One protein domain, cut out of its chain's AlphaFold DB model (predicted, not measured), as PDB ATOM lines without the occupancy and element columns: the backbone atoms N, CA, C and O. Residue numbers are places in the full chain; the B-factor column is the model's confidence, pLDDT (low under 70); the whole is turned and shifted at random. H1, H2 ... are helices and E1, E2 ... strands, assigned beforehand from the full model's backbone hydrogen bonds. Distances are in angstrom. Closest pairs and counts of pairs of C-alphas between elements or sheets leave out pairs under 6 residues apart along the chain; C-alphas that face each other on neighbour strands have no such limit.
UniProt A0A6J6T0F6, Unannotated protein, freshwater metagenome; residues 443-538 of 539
ATOM      1  N   SER A 443     157.376 185.120 176.352       96.12
ATOM      2  CA  SER A 443     156.094 184.974 177.061       96.12
ATOM      3  C   SER A 443     155.773 183.520 177.417       96.12
ATOM      4  O   SER A 443     155.312 183.242 178.520       96.12
ATOM      5  N   HIS A 444     156.087 182.581 176.519       94.75
ATOM      6  CA  HIS A 444     155.963 181.154 176.802       94.75
ATOM      7  C   HIS A 444     156.944 180.719 177.895       94.75
ATOM      8  O   HIS A 444     156.546 180.015 178.815       94.75
ATOM      9  N   GLY A 445     158.188 181.207 177.846       95.75
ATOM     10  CA  GLY A 445     159.182 180.970 178.891       95.75
ATOM     11  C   GLY A 445     158.721 181.441 180.271       95.75
ATOM     12  O   GLY A 445     158.858 180.697 181.232       95.75
ATOM     13  N   VAL A 446     158.101 182.623 180.371       97.75
ATOM     14  CA  VAL A 446     157.519 183.123 181.633       97.75
ATOM     15  C   VAL A 446     156.385 182.216 182.125       97.75
ATOM     16  O   VAL A 446     156.335 181.907 183.311       97.75
ATOM     17  N   GLY A 447     155.503 181.758 181.229       95.88
ATOM     18  CA  GLY A 447     154.431 180.821 181.582       95.88
ATOM     19  C   GLY A 447     154.949 179.469 182.081       95.88
ATOM     20  O   GLY A 447     154.470 178.970 183.094       95.88
ATOM     21  N   GLN A 448     155.964 178.905 181.421       95.00
ATOM     22  CA  GLN A 448     156.603 177.659 181.858       95.00
ATOM     23  C   GLN A 448     157.346 177.829 183.186       95.00
ATOM     24  O   GLN A 448     157.227 176.970 184.046       95.00
ATOM     25  N   THR A 449     158.033 178.956 183.402       97.25
ATOM     26  CA  THR A 449     158.648 179.270 184.701       97.25
ATOM     27  C   THR A 449     157.610 179.338 185.823       97.25
ATOM     28  O   THR A 449     157.873 178.882 186.930       97.25
ATOM     29  N   ALA A 450     156.425 179.897 185.557       97.00
ATOM     30  CA  ALA A 450     155.358 179.927 186.548       97.00
ATOM     31  C   ALA A 450     154.836 178.520 186.869       97.00
ATOM     32  O   ALA A 450     154.708 178.202 188.043       97.00
ATOM     33  N   MET A 451     154.600 177.669 185.863       94.56
ATOM     34  CA  MET A 451     154.215 176.265 186.086       94.56
ATOM     35  C   MET A 451     155.290 175.483 186.853       94.56
ATOM     36  O   MET A 451     154.964 174.814 187.824       94.56
ATOM     37  N   ASP A 452     156.564 175.631 186.478       96.19
ATOM     38  CA  ASP A 452     157.696 174.992 187.163       96.19
ATOM     39  C   ASP A 452     157.776 175.424 188.636       96.19
ATOM     40  O   ASP A 452     157.965 174.591 189.515       96.19
ATOM     41  N   ALA A 453     157.546 176.706 188.942       96.88
ATOM     42  CA  ALA A 453     157.500 177.188 190.323       96.88
ATOM     43  C   ALA A 453     156.335 176.595 191.139       96.88
ATOM     44  O   ALA A 453     156.504 176.356 192.334       96.88
ATOM     45  N   ILE A 454     155.178 176.337 190.516       94.88
ATOM     46  CA  ILE A 454     154.044 175.649 191.160       94.88
ATOM     47  C   ILE A 454     154.409 174.193 191.440       94.88
ATOM     48  O   ILE A 454     154.256 173.737 192.570       94.88
ATOM     49  N   ASP A 455     154.961 173.497 190.444       93.75
ATOM     50  CA  ASP A 455     155.416 172.113 190.581       93.75
ATOM     51  C   ASP A 455     156.513 172.003 191.666       93.75
ATOM     52  O   ASP A 455     156.535 171.037 192.426       93.75
ATOM     53  N   ARG A 456     157.384 173.019 191.809       94.81
ATOM     54  CA  ARG A 456     158.361 173.104 192.913       94.81
ATOM     55  C   ARG A 456     157.713 173.340 194.272       94.81
ATOM     56  O   ARG A 456     158.192 172.772 195.242       94.81
ATOM     57  N   TYR A 457     156.676 174.170 194.364       93.62
ATOM     58  CA  TYR A 457     155.959 174.383 195.625       93.62
ATOM     59  C   TYR A 457     155.305 173.090 196.119       93.62
ATOM     60  O   TYR A 457     155.424 172.778 197.297       93.62
ATOM     61  N   LEU A 458     154.693 172.321 195.213       89.12
ATOM     62  CA  LEU A 458     154.072 171.034 195.539       89.12
ATOM     63  C   LEU A 458     155.084 169.971 195.992       89.12
ATOM     64  O   LEU A 458     154.730 169.117 196.793       89.12
ATOM     65  N   GLN A 459     156.326 170.028 195.498       88.88
ATOM     66  CA  GLN A 459     157.387 169.087 195.883       88.88
ATOM     67  C   GLN A 459     158.213 169.533 197.090       88.88
ATOM     68  O   GLN A 459     158.988 168.742 197.617       88.88
ATOM     69  N   ALA A 460     158.139 170.801 197.488       89.25
ATOM     70  CA  ALA A 460     159.053 171.346 198.477       89.25
ATOM     71  C   ALA A 460     158.718 170.881 199.890       89.25
ATOM     72  O   ALA A 460     157.571 170.909 200.323       89.25
ATOM     73  N   THR A 461     159.755 170.614 200.677       86.69
ATOM     74  CA  THR A 461     159.610 170.296 202.103       86.69
ATOM     75  C   THR A 461     159.448 171.564 202.965       86.69
ATOM     76  O   THR A 461     159.622 171.545 204.182       86.69
ATOM     77  N   GLY A 462     159.187 172.716 202.339       87.38
ATOM     78  CA  GLY A 462     159.066 174.015 202.991       87.38
ATOM     79  C   GLY A 462     158.617 175.121 202.034       87.38
ATOM     80  O   GLY A 462     158.299 174.894 200.873       87.38
ATOM     81  N   TYR A 463     158.618 176.366 202.511       92.56
ATOM     82  CA  TYR A 463     158.036 177.511 201.790       92.56
ATOM     83  C   TYR A 463     159.037 178.291 200.922       92.56
ATOM     84  O   TYR A 463     158.831 179.473 200.644       92.56
ATOM     85  N   ARG A 464     160.163 177.689 200.535       95.06
ATOM     86  CA  ARG A 464     161.173 178.320 199.671       95.06
ATOM     87  C   ARG A 464     161.947 177.271 198.892       95.06
ATOM     88  O   ARG A 464     162.161 176.174 199.393       95.06
ATOM     89  N   GLY A 465     162.460 177.650 197.729       95.88
ATOM     90  CA  GLY A 465     163.289 176.764 196.924       95.88
ATOM     91  C   GLY A 465     164.045 177.487 195.819       95.88
ATOM     92  O   GLY A 465     164.100 178.719 195.764       95.88
ATOM     93  N   LEU A 466     164.654 176.702 194.935       97.88
ATOM     94  CA  LEU A 466     165.533 177.180 193.870       97.88
ATOM     95  C   LEU A 466     164.913 176.935 192.491       97.88
ATOM     96  O   LEU A 466     164.118 176.013 192.311       97.88
ATOM     97  N   GLY A 467     165.285 177.765 191.515       97.75
ATOM     98  CA  GLY A 467     165.005 177.476 190.109       97.75
ATOM     99  C   GLY A 467     165.979 176.452 189.536       97.75
ATOM    100  O   GLY A 467     167.096 176.313 190.035       97.75
ATOM    101  N   LEU A 468     165.578 175.757 188.465       98.12
ATOM    102  CA  LEU A 468     166.373 174.682 187.853       98.12
ATOM    103  C   LEU A 468     167.830 175.086 187.577       98.12
ATOM    104  O   LEU A 468     168.743 174.296 187.794       98.12
ATOM    105  N   ARG A 469     168.042 176.306 187.071       97.81
ATOM    106  CA  ARG A 469     169.347 176.810 186.611       97.81
ATOM    107  C   ARG A 469     169.832 178.038 187.375       97.81
ATOM    108  O   ARG A 469     170.873 178.585 187.019       97.81
ATOM    109  N   GLY A 470     169.087 178.483 188.382       97.62
ATOM    110  CA  GLY A 470     169.404 179.680 189.153       97.62
ATOM    111  C   GLY A 470     168.171 180.407 189.680       97.62
ATOM    112  O   GLY A 470     167.029 180.088 189.341       97.62
ATOM    113  N   GLY A 471     168.427 181.408 190.520       98.25
ATOM    114  CA  GLY A 471     167.385 182.155 191.218       98.25
ATOM    115  C   GLY A 471     166.626 181.318 192.243       98.25
ATOM    116  O   GLY A 471     166.983 180.179 192.548       98.25
ATOM    117  N   SER A 472     165.574 181.909 192.799       98.50
ATOM    118  CA  SER A 472     164.802 181.291 193.874       98.50
ATOM    119  C   SER A 472     163.329 181.663 193.840       98.50
ATOM    120  O   SER A 472     162.903 182.575 193.121       98.50
ATOM    121  N   TRP A 473     162.555 180.939 194.641       98.19
ATOM    122  CA  TRP A 473     161.167 181.246 194.937       98.19
ATOM    123  C   TRP A 473     160.884 181.138 196.441       98.19
ATOM    124  O   TRP A 473     161.600 180.448 197.171       98.19
ATOM    125  N   SER A 474     159.836 181.816 196.904       97.62
ATOM    126  CA  SER A 474     159.276 181.652 198.252       97.62
ATOM    127  C   SER A 474     157.753 181.727 198.228       97.62
ATOM    128  O   SER A 474     157.206 182.518 197.468       97.62
ATOM    129  N   ALA A 475     157.080 180.942 199.060       96.69
ATOM    130  CA  ALA A 475     155.629 180.900 199.186       96.69
ATOM    131  C   ALA A 475     155.143 181.638 200.439       96.69
ATOM    132  O   ALA A 475     155.821 181.690 201.464       96.69
ATOM    133  N   SER A 476     153.941 182.197 200.352       94.50
ATOM    134  CA  SER A 476     153.221 182.802 201.471       94.50
ATOM    135  C   SER A 476     151.709 182.682 201.262       94.50
ATOM    136  O   SER A 476     151.251 182.553 200.126       94.50
ATOM    137  N   GLY A 477     150.942 182.763 202.351       83.19
ATOM    138  CA  GLY A 477     149.488 182.590 202.329       83.19
ATOM    139  C   GLY A 477     149.055 181.123 202.369       83.19
ATOM    140  O   GLY A 477     149.810 180.235 201.989       83.19
ATOM    141  N   TRP A 478     147.833 180.895 202.850       69.50
ATOM    142  CA  TRP A 478     147.230 179.563 203.004       69.50
ATOM    143  C   TRP A 478     146.101 179.298 201.997       69.50
ATOM    144  O   TRP A 478     145.666 178.168 201.850       69.50
ATOM    145  N   GLY A 479     145.623 180.342 201.310       76.44
ATOM    146  CA  GLY A 479     144.454 180.273 200.436       76.44
ATOM    147  C   GLY A 479     144.037 181.662 199.942       76.44
ATOM    148  O   GLY A 479     143.383 182.395 200.687       76.44
ATOM    149  N   PRO A 480     144.430 182.078 198.724       87.38
ATOM    150  CA  PRO A 480     145.354 181.400 197.807       87.38
ATOM    151  C   PRO A 480     146.832 181.662 198.128       87.38
ATOM    152  O   PRO A 480     147.193 182.663 198.759       87.38
ATOM    153  N   VAL A 481     147.682 180.757 197.646       95.38
ATOM    154  CA  VAL A 481     149.138 180.778 197.810       95.38
ATOM    155  C   VAL A 481     149.755 181.805 196.862       95.38
ATOM    156  O   VAL A 481     149.353 181.939 195.705       95.38
ATOM    157  N   VAL A 482     150.753 182.543 197.341       97.62
ATOM    158  CA  VAL A 482     151.522 183.511 196.551       97.62
ATOM    159  C   VAL A 482     152.988 183.102 196.532       97.62
ATOM    160  O   VAL A 482     153.665 183.158 197.558       97.62
ATOM    161  N   LEU A 483     153.478 182.740 195.348       98.25
ATOM    162  CA  LEU A 483     154.880 182.450 195.068       98.25
ATOM    163  C   LEU A 483     155.582 183.724 194.582       98.25
ATOM    164  O   LEU A 483     155.237 184.279 193.537       98.25
ATOM    165  N   GLU A 484     156.584 184.186 195.321       98.56
ATOM    166  CA  GLU A 484     157.494 185.249 194.899       98.56
ATOM    167  C   GLU A 484     158.695 184.654 194.170       98.56
ATOM    168  O   GLU A 484     159.443 183.876 194.751       98.56
ATOM    169  N   LEU A 485     158.916 185.055 192.919       98.81
ATOM    170  CA  LEU A 485     160.064 184.651 192.111       98.81
ATOM    171  C   LEU A 485     161.149 185.726 192.169       98.81
ATOM    172  O   LEU A 485     160.870 186.905 191.927       98.81
ATOM    173  N   ARG A 486     162.394 185.322 192.435       98.56
ATOM    174  CA  ARG A 486     163.571 186.202 192.492       98.56
ATOM    175  C   ARG A 486     164.616 185.729 191.496       98.56
ATOM    176  O   ARG A 486     165.352 184.780 191.762       98.56
ATOM    177  N   SER A 487     164.656 186.398 190.343       98.38
ATOM    178  CA  SER A 487     165.527 186.053 189.214       98.38
ATOM    179  C   SER A 487     165.496 184.556 188.894       98.38
ATOM    180  O   SER A 487     166.529 183.970 188.594       98.38
ATOM    181  N   TYR A 488     164.320 183.932 189.000       98.75
ATOM    182  CA  TYR A 488     164.128 182.499 188.811       98.75
ATOM    183  C   TYR A 488     164.518 182.110 187.386       98.75
ATOM    184  O   TYR A 488     164.028 182.713 186.426       98.75
ATOM    185  N   GLN A 489     165.373 181.100 187.239       98.38
ATOM    186  CA  GLN A 489     165.870 180.634 185.948       98.38
ATOM    187  C   GLN A 489     165.507 179.168 185.721       98.38
ATOM    188  O   GLN A 489     166.204 178.258 186.165       98.38
ATOM    189  N   LEU A 490     164.449 178.949 184.941       97.94
ATOM    190  CA  LEU A 490     164.211 177.670 184.266       97.94
ATOM    191  C   LEU A 490     165.138 177.520 183.040       97.94
ATOM    192  O   LEU A 490     165.669 176.446 182.752       97.94
ATOM    193  N   TYR A 491     165.404 178.637 182.356       98.06
ATOM    194  CA  TYR A 491     166.259 178.736 181.171       98.06
ATOM    195  C   TYR A 491     167.475 179.620 181.463       98.06
ATOM    196  O   TYR A 491     167.361 180.622 182.169       98.06
ATOM    197  N   GLN A 492     168.633 179.320 180.868       96.88
ATOM    198  CA  GLN A 492     169.861 180.098 181.107       96.88
ATOM    199  C   GLN A 492     169.732 181.568 180.683       96.88
ATOM    200  O   GLN A 492     170.322 182.449 181.301       96.88
ATOM    201  N   ASN A 493     168.967 181.841 179.622       97.38
ATOM    202  CA  ASN A 493     168.815 183.175 179.039       97.38
ATOM    203  C   ASN A 493     167.554 183.924 179.505       97.38
ATOM    204  O   ASN A 493     167.238 184.965 178.931       97.38
ATOM    205  N   LEU A 494     166.817 183.407 180.496       98.31
ATOM    206  CA  LEU A 494     165.578 184.021 180.972       98.31
ATOM    207  C   LEU A 494     165.488 183.969 182.502       98.31
ATOM    208  O   LEU A 494     165.082 182.959 183.070       98.31
ATOM    209  N   ALA A 495     165.829 185.083 183.153       98.56
ATOM    210  CA  ALA A 495     165.548 185.301 184.570       98.56
ATOM    211  C   ALA A 495     164.172 185.960 184.734       98.56
ATOM    212  O   ALA A 495     163.886 186.975 184.093       98.56
ATOM    213  N   VAL A 496     163.330 185.384 185.593       98.75
ATOM    214  CA  VAL A 496     161.959 185.843 185.847       98.75
ATOM    215  C   VAL A 496     161.829 186.297 187.301       98.75
ATOM    216  O   VAL A 496     162.096 185.534 188.227       98.75
ATOM    217  N   THR A 497     161.385 187.537 187.504       98.81
ATOM    218  CA  THR A 497     161.139 188.112 188.838       98.81
ATOM    219  C   THR A 497     159.700 188.593 188.924       98.81
ATOM    220  O   THR A 497     159.260 189.364 188.075       98.81
ATOM    221  N   GLY A 498     158.941 188.171 189.931       98.25
ATOM    222  CA  GLY A 498     157.516 188.491 189.983       98.25
ATOM    223  C   GLY A 498     156.730 187.673 190.985       98.25
ATOM    224  O   GLY A 498     157.295 187.120 191.920       98.25
ATOM    225  N   ARG A 499     155.414 187.613 190.781       98.06
ATOM    226  CA  ARG A 499     154.495 186.833 191.609       98.06
ATOM    227  C   ARG A 499     153.664 185.880 190.761       98.06
ATOM    228  O   ARG A 499     153.187 186.268 189.691       98.06
ATOM    229  N   VAL A 500     153.475 184.676 191.284       98.06
ATOM    230  CA  VAL A 500     152.509 183.678 190.816       98.06
ATOM    231  C   VAL A 500     151.535 183.438 191.963       98.06
ATOM    232  O   VAL A 500     151.957 183.076 193.057       98.06
ATOM    233  N   ARG A 501     150.249 183.699 191.754       97.44
ATOM    234  CA  ARG A 501     149.188 183.450 192.735       97.44
ATOM    235  C   ARG A 501     148.412 182.220 192.285       97.44
ATOM    236  O   ARG A 501     148.000 182.179 191.131       97.44
ATOM    237  N   VAL A 502     148.244 181.248 193.175       95.50
ATOM    238  CA  VAL A 502     147.585 179.968 192.892       95.50
ATOM    239  C   VAL A 502     146.548 179.677 193.954       95.50
ATOM    240  O   VAL A 502     146.843 179.684 195.148       95.50
ATOM    241  N   ASP A 503     145.335 179.412 193.505       93.56
ATOM    242  CA  ASP A 503     144.232 178.950 194.325       93.56
ATOM    243  C   ASP A 503     144.038 177.450 194.070       93.56
ATOM    244  O   ASP A 503     143.599 177.060 192.990       93.56
ATOM    245  N   PHE A 504     144.427 176.604 195.028       88.44
ATOM    246  CA  PHE A 504     144.341 175.146 194.882       88.44
ATOM    247  C   PHE A 504     142.919 174.600 195.059       88.44
ATOM    248  O   PHE A 504     142.676 173.466 194.659       88.44
ATOM    249  N   ASP A 505     141.969 175.394 195.560       85.25
ATOM    250  CA  ASP A 505     140.562 174.988 195.650       85.25
ATOM    251  C   ASP A 505     139.857 175.129 194.297       85.25
ATOM    252  O   ASP A 505     138.998 174.329 193.929       85.25
ATOM    253  N   THR A 506     140.215 176.169 193.541       89.38
ATOM    254  CA  THR A 506     139.601 176.484 192.243       89.38
ATOM    255  C   THR A 506     140.481 176.125 191.050       89.38
ATOM    256  O   THR A 506     139.984 176.051 189.926       89.38
ATOM    257  N   GLY A 507     141.782 175.931 191.261       90.69
ATOM    258  CA  GLY A 507     142.795 175.762 190.222       90.69
ATOM    259  C   GLY A 507     143.200 177.069 189.535       90.69
ATOM    260  O   GLY A 507     143.932 177.029 188.545       90.69
ATOM    261  N   ALA A 508     142.720 178.232 189.986       94.69
ATOM    262  CA  ALA A 508     143.020 179.506 189.341       94.69
ATOM    263  C   ALA A 508     144.487 179.910 189.549       94.69
ATOM    264  O   ALA A 508     144.992 179.924 190.671       94.69
ATOM    265  N   VAL A 509     145.156 180.293 188.460       96.75
ATOM    266  CA  VAL A 509     146.523 180.815 188.476       96.75
ATOM    267  C   VAL A 509     146.558 182.203 187.863       96.75
ATOM    268  O   VAL A 509     146.028 182.426 186.777       96.75
ATOM    269  N   GLU A 510     147.253 183.120 188.529       97.38
ATOM    270  CA  GLU A 510     147.545 184.462 188.037       97.38
ATOM    271  C   GLU A 510     149.047 184.734 188.098       97.38
ATOM    272  O   GLU A 510     149.708 184.503 189.110       97.38
ATOM    273  N   VAL A 511     149.598 185.291 187.023       98.06
ATOM    274  CA  VAL A 511     151.012 185.660 186.927       98.06
ATOM    275  C   VAL A 511     151.144 187.150 186.684       98.06
ATOM    276  O   VAL A 511     150.482 187.726 185.816       98.06
ATOM    277  N   ARG A 512     152.081 187.770 187.403       98.12
ATOM    278  CA  ARG A 512     152.629 189.084 187.069       98.12
ATOM    279  C   ARG A 512     154.130 189.085 187.309       98.12
ATOM    280  O   ARG A 512     154.577 189.076 188.454       98.12
ATOM    281  N   ALA A 513     154.906 189.130 186.233       98.12
ATOM    282  CA  ALA A 513     156.354 188.994 186.307       98.12
ATOM    283  C   ALA A 513     157.085 189.914 185.332       98.12
ATOM    284  O   ALA A 513     156.517 190.392 184.356       98.12
ATOM    285  N   LYS A 514     158.360 190.161 185.611       98.25
ATOM    286  CA  LYS A 514     159.297 190.857 184.741       98.25
ATOM    287  C   LYS A 514     160.356 189.889 184.241       98.25
ATOM    288  O   LYS A 514     160.855 189.069 185.012       98.25
ATOM    289  N   ALA A 515     160.714 190.026 182.973       97.75
ATOM    290  CA  ALA A 515     161.848 189.344 182.368       97.75
ATOM    291  C   ALA A 515     162.389 190.191 181.210       97.75
ATOM    292  O   ALA A 515     161.602 190.738 180.438       97.75
ATOM    293  N   LEU A 516     163.716 190.300 181.082       96.56
ATOM    294  CA  LEU A 516     164.378 191.104 180.040       96.56
ATOM    295  C   LEU A 516     163.836 192.551 179.962       96.56
ATOM    296  O   LEU A 516     163.507 193.028 178.881       96.56
ATOM    297  N   GLU A 517     163.678 193.213 181.114       95.19
ATOM    298  CA  GLU A 517     163.104 194.568 181.260       95.19
ATOM    299  C   GLU A 517     161.647 194.747 180.788       95.19
ATOM    300  O   GLU A 517     161.131 195.861 180.735       95.19
ATOM    301  N   ARG A 518     160.936 193.654 180.495       97.19
ATOM    302  CA  ARG A 518     159.539 193.662 180.030       97.19
ATOM    303  C   ARG A 518     158.627 193.094 181.106       97.19
ATOM    304  O   ARG A 518     159.035 192.209 181.856       97.19
ATOM    305  N   THR A 519     157.394 193.593 181.189       98.00
ATOM    306  CA  THR A 519     156.396 193.108 182.155       98.00
ATOM    307  C   THR A 519     155.399 192.188 181.464       98.00
ATOM    308  O   THR A 519     154.896 192.497 180.391       98.00
ATOM    309  N   PHE A 520     155.082 191.074 182.107       98.38
ATOM    310  CA  PHE A 520     154.171 190.050 181.627       98.38
ATOM    311  C   PHE A 520     153.056 189.820 182.637       98.38
ATOM    312  O   PHE A 520     153.273 189.891 183.850       98.38
ATOM    313  N   THR A 521     151.872 189.507 182.127       98.06
ATOM    314  CA  THR A 521     150.752 189.027 182.927       98.06
ATOM    315  C   THR A 521     150.089 187.837 182.258       98.06
ATOM    316  O   THR A 521     150.130 187.704 181.035       98.06
ATOM    317  N   GLY A 522     149.492 186.963 183.052       96.62
ATOM    318  CA  GLY A 522     148.765 185.815 182.546       96.62
ATOM    319  C   GLY A 522     147.791 185.263 183.564       96.62
ATOM    320  O   GLY A 522     147.932 185.530 184.758       96.62
ATOM    321  N   ASN A 523     146.817 184.505 183.083       95.81
ATOM    322  CA  ASN A 523     145.920 183.724 183.920       95.81
ATOM    323  C   ASN A 523     145.498 182.444 183.195       95.81
ATOM    324  O   ASN A 523     145.456 182.407 181.967       95.81
ATOM    325  N   TRP A 524     145.266 181.382 183.957       95.12
ATOM    326  CA  TRP A 524     144.728 180.111 183.471       95.12
ATOM    327  C   TRP A 524     144.194 179.299 184.655       95.12
ATOM    328  O   TRP A 524     144.299 179.724 185.805       95.12
ATOM    329  N   ASN A 525     143.626 178.125 184.377       92.69
ATOM    330  CA  ASN A 525     143.199 177.174 185.399       92.69
ATOM    331  C   ASN A 525     143.965 175.848 185.245       92.69
ATOM    332  O   ASN A 525     144.023 175.326 184.130       92.69
ATOM    333  N   ILE A 526     144.580 175.335 186.319       88.88
ATOM    334  CA  ILE A 526     145.388 174.095 186.305       88.88
ATOM    335  C   ILE A 526     144.555 172.809 186.373       88.88
ATOM    336  O   ILE A 526     145.064 171.751 186.022       88.88
ATOM    337  N   TYR A 527     143.280 172.898 186.749       86.56
ATOM    338  CA  TYR A 527     142.328 171.779 186.752       86.56
ATOM    339  C   TYR A 527     141.485 171.717 185.477       86.56
ATOM    340  O   TYR A 527     140.791 170.734 185.226       86.56
ATOM    341  N   GLN A 528     141.536 172.750 184.636       84.44
ATOM    342  CA  GLN A 528     140.834 172.740 183.361       84.44
ATOM    343  C   GLN A 528     141.608 171.910 182.327       84.44
ATOM    344  O   GLN A 528     142.716 172.264 181.918       84.44
ATOM    345  N   ALA A 529     140.991 170.831 181.844       75.25
ATOM    346  CA  ALA A 529     141.571 169.977 180.812       75.25
ATOM    347  C   ALA A 529     141.967 170.777 179.553       75.25
ATOM    348  O   ALA A 529     141.201 171.602 179.050       75.25
ATOM    349  N   GLY A 530     143.179 170.536 179.044       72.44
ATOM    350  CA  GLY A 530     143.712 171.208 177.849       72.44
ATOM    351  C   GLY A 530     144.096 172.682 178.044       72.44
ATOM    352  O   GLY A 530     144.546 173.323 177.092       72.44
ATOM    353  N   SER A 531     143.945 173.224 179.254       76.81
ATOM    354  CA  SER A 531     144.423 174.557 179.610       76.81
ATOM    355  C   SER A 531     145.949 174.630 179.507       76.81
ATOM    356  O   SER A 531     146.669 173.684 179.820       76.81
ATOM    357  N   SER A 532     146.459 175.772 179.050       77.25
ATOM    358  CA  SER A 532     147.894 176.049 178.953       77.25
ATOM    359  C   SER A 532     148.172 177.429 179.530       77.25
ATOM    360  O   SER A 532     147.303 178.296 179.456       77.25
ATOM    361  N   ALA A 533     149.377 177.654 180.058       84.75
ATOM    362  CA  ALA A 533     149.753 178.953 180.606       84.75
ATOM    363  C   ALA A 533     149.615 180.067 179.549       84.75
ATOM    364  O   ALA A 533     150.411 180.159 178.608       84.75
ATOM    365  N   GLN A 534     148.605 180.927 179.711       86.62
ATOM    366  CA  GLN A 534     148.357 182.065 178.830       86.62
ATOM    367  C   GLN A 534     149.037 183.303 179.407       86.62
ATOM    368  O   GLN A 534     148.525 183.931 180.327       86.62
ATOM    369  N   VAL A 535     150.212 183.646 178.877       94.88
ATOM    370  CA  VAL A 535     150.984 184.817 179.310       94.88
ATOM    371  C   VAL A 535     151.185 185.767 178.138       94.88
ATOM    372  O   VAL A 535     151.613 185.365 177.052       94.88
ATOM    373  N   GLN A 536     150.924 187.046 178.380       95.75
ATOM    374  CA  GLN A 536     151.122 188.134 177.435       95.75
ATOM    375  C   GLN A 536     151.973 189.242 178.047       95.75
ATOM    376  O   GLN A 536     152.030 189.431 179.261       95.75
ATOM    377  N   GLU A 537     152.648 189.984 177.188       95.81
ATOM    378  CA  GLU A 537     153.391 191.171 177.579       95.81
ATOM    379  C   GLU A 537     152.450 192.364 177.738       95.81
ATOM    380  O   GLU A 537     151.588 192.602 176.890       95.81
ATOM    381  N   LEU A 538     152.630 193.120 178.816       92.31
ATOM    382  CA  LEU A 538     151.984 194.410 178.999       92.31
ATOM    383  C   LEU A 538     152.751 195.457 178.187       92.31
ATOM    384  O   LEU A 538     153.961 195.598 178.363       92.31
TER     385      LEU A 538
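AT A GLANCE: This is residues 443 to 538 of the 539 residues of the protein "Unannotated protein" of freshwater metagenome (UniProt A0A6J6T0F6). One seven-stranded antiparallel sheet, E1 to E7, curls round the single long helix H1, which packs on one of its faces while the other face is bare. The strands follow one another across the sheet as a run of hairpins. The printed part has 96 residues, with H1 first and then E1 E2 E3 E4 E5 E6 E7 in sheet order, of mixed class with helix and strands. It is compact, with a radius of gyration of the C-alphas of 12.1 A, and spans 33 by 29 by 20 A.

HOW THE PARTS SIT: The sheet is twisted and is a meander, each strand the antiparallel neighbour of the one before. E3, residues 481 to 491, bends by 82 degrees at residue 487; E4, residues 494 to 502, bends by 66 degrees at residue 498. In this hairpin N 483 and O 500 are 2.8 A apart, within hydrogen-bond range. E5, residues 508 to 515, is E4's other neighbour, with N 499 and O 512 at 2.9 A. H1, residues 443 to 459, is on the sheet, two layers with the helix on one face; its closest C-alphas to E3 are Thr 449 and Leu 490, 5.8 A. Every O i to N i+4 pair in H1 is within hydrogen-bond range. E2, residues 472 to 476, pairs with E3 through N 474 and O 484, 3.0 A, and with edge strand E1, residues 464 to 466, through N 465 and O 473, 3.0 A. E6, residues 518 to 525, pairs with E5 through N 511 and O 522, 2.8 A, and with edge strand E7, residues 535 to 537, through N 536 and O 521, 2.8 A. E1 and E7 are apart.

IN THESE COORDINATES: E3 is 24.0 A long, E4 22.0 A, E5 22.4 A and E6 23.8 A. H1 runs 24.7 A from C-alpha 443 at (156.094, 184.974, 177.061). E2 measures 13.9 A, E1 7.3 A and E7 7.0 A, ending at C-alpha 537, (153.391, 191.171, 177.579).

THE WHOLE: The C-alphas farthest apart, Thr 461 and Leu 538, are 34.3 A apart. The printed part has no cut and no long link; E6 to E7 is short, the others tight. Residue 478 alone has pLDDT under 70.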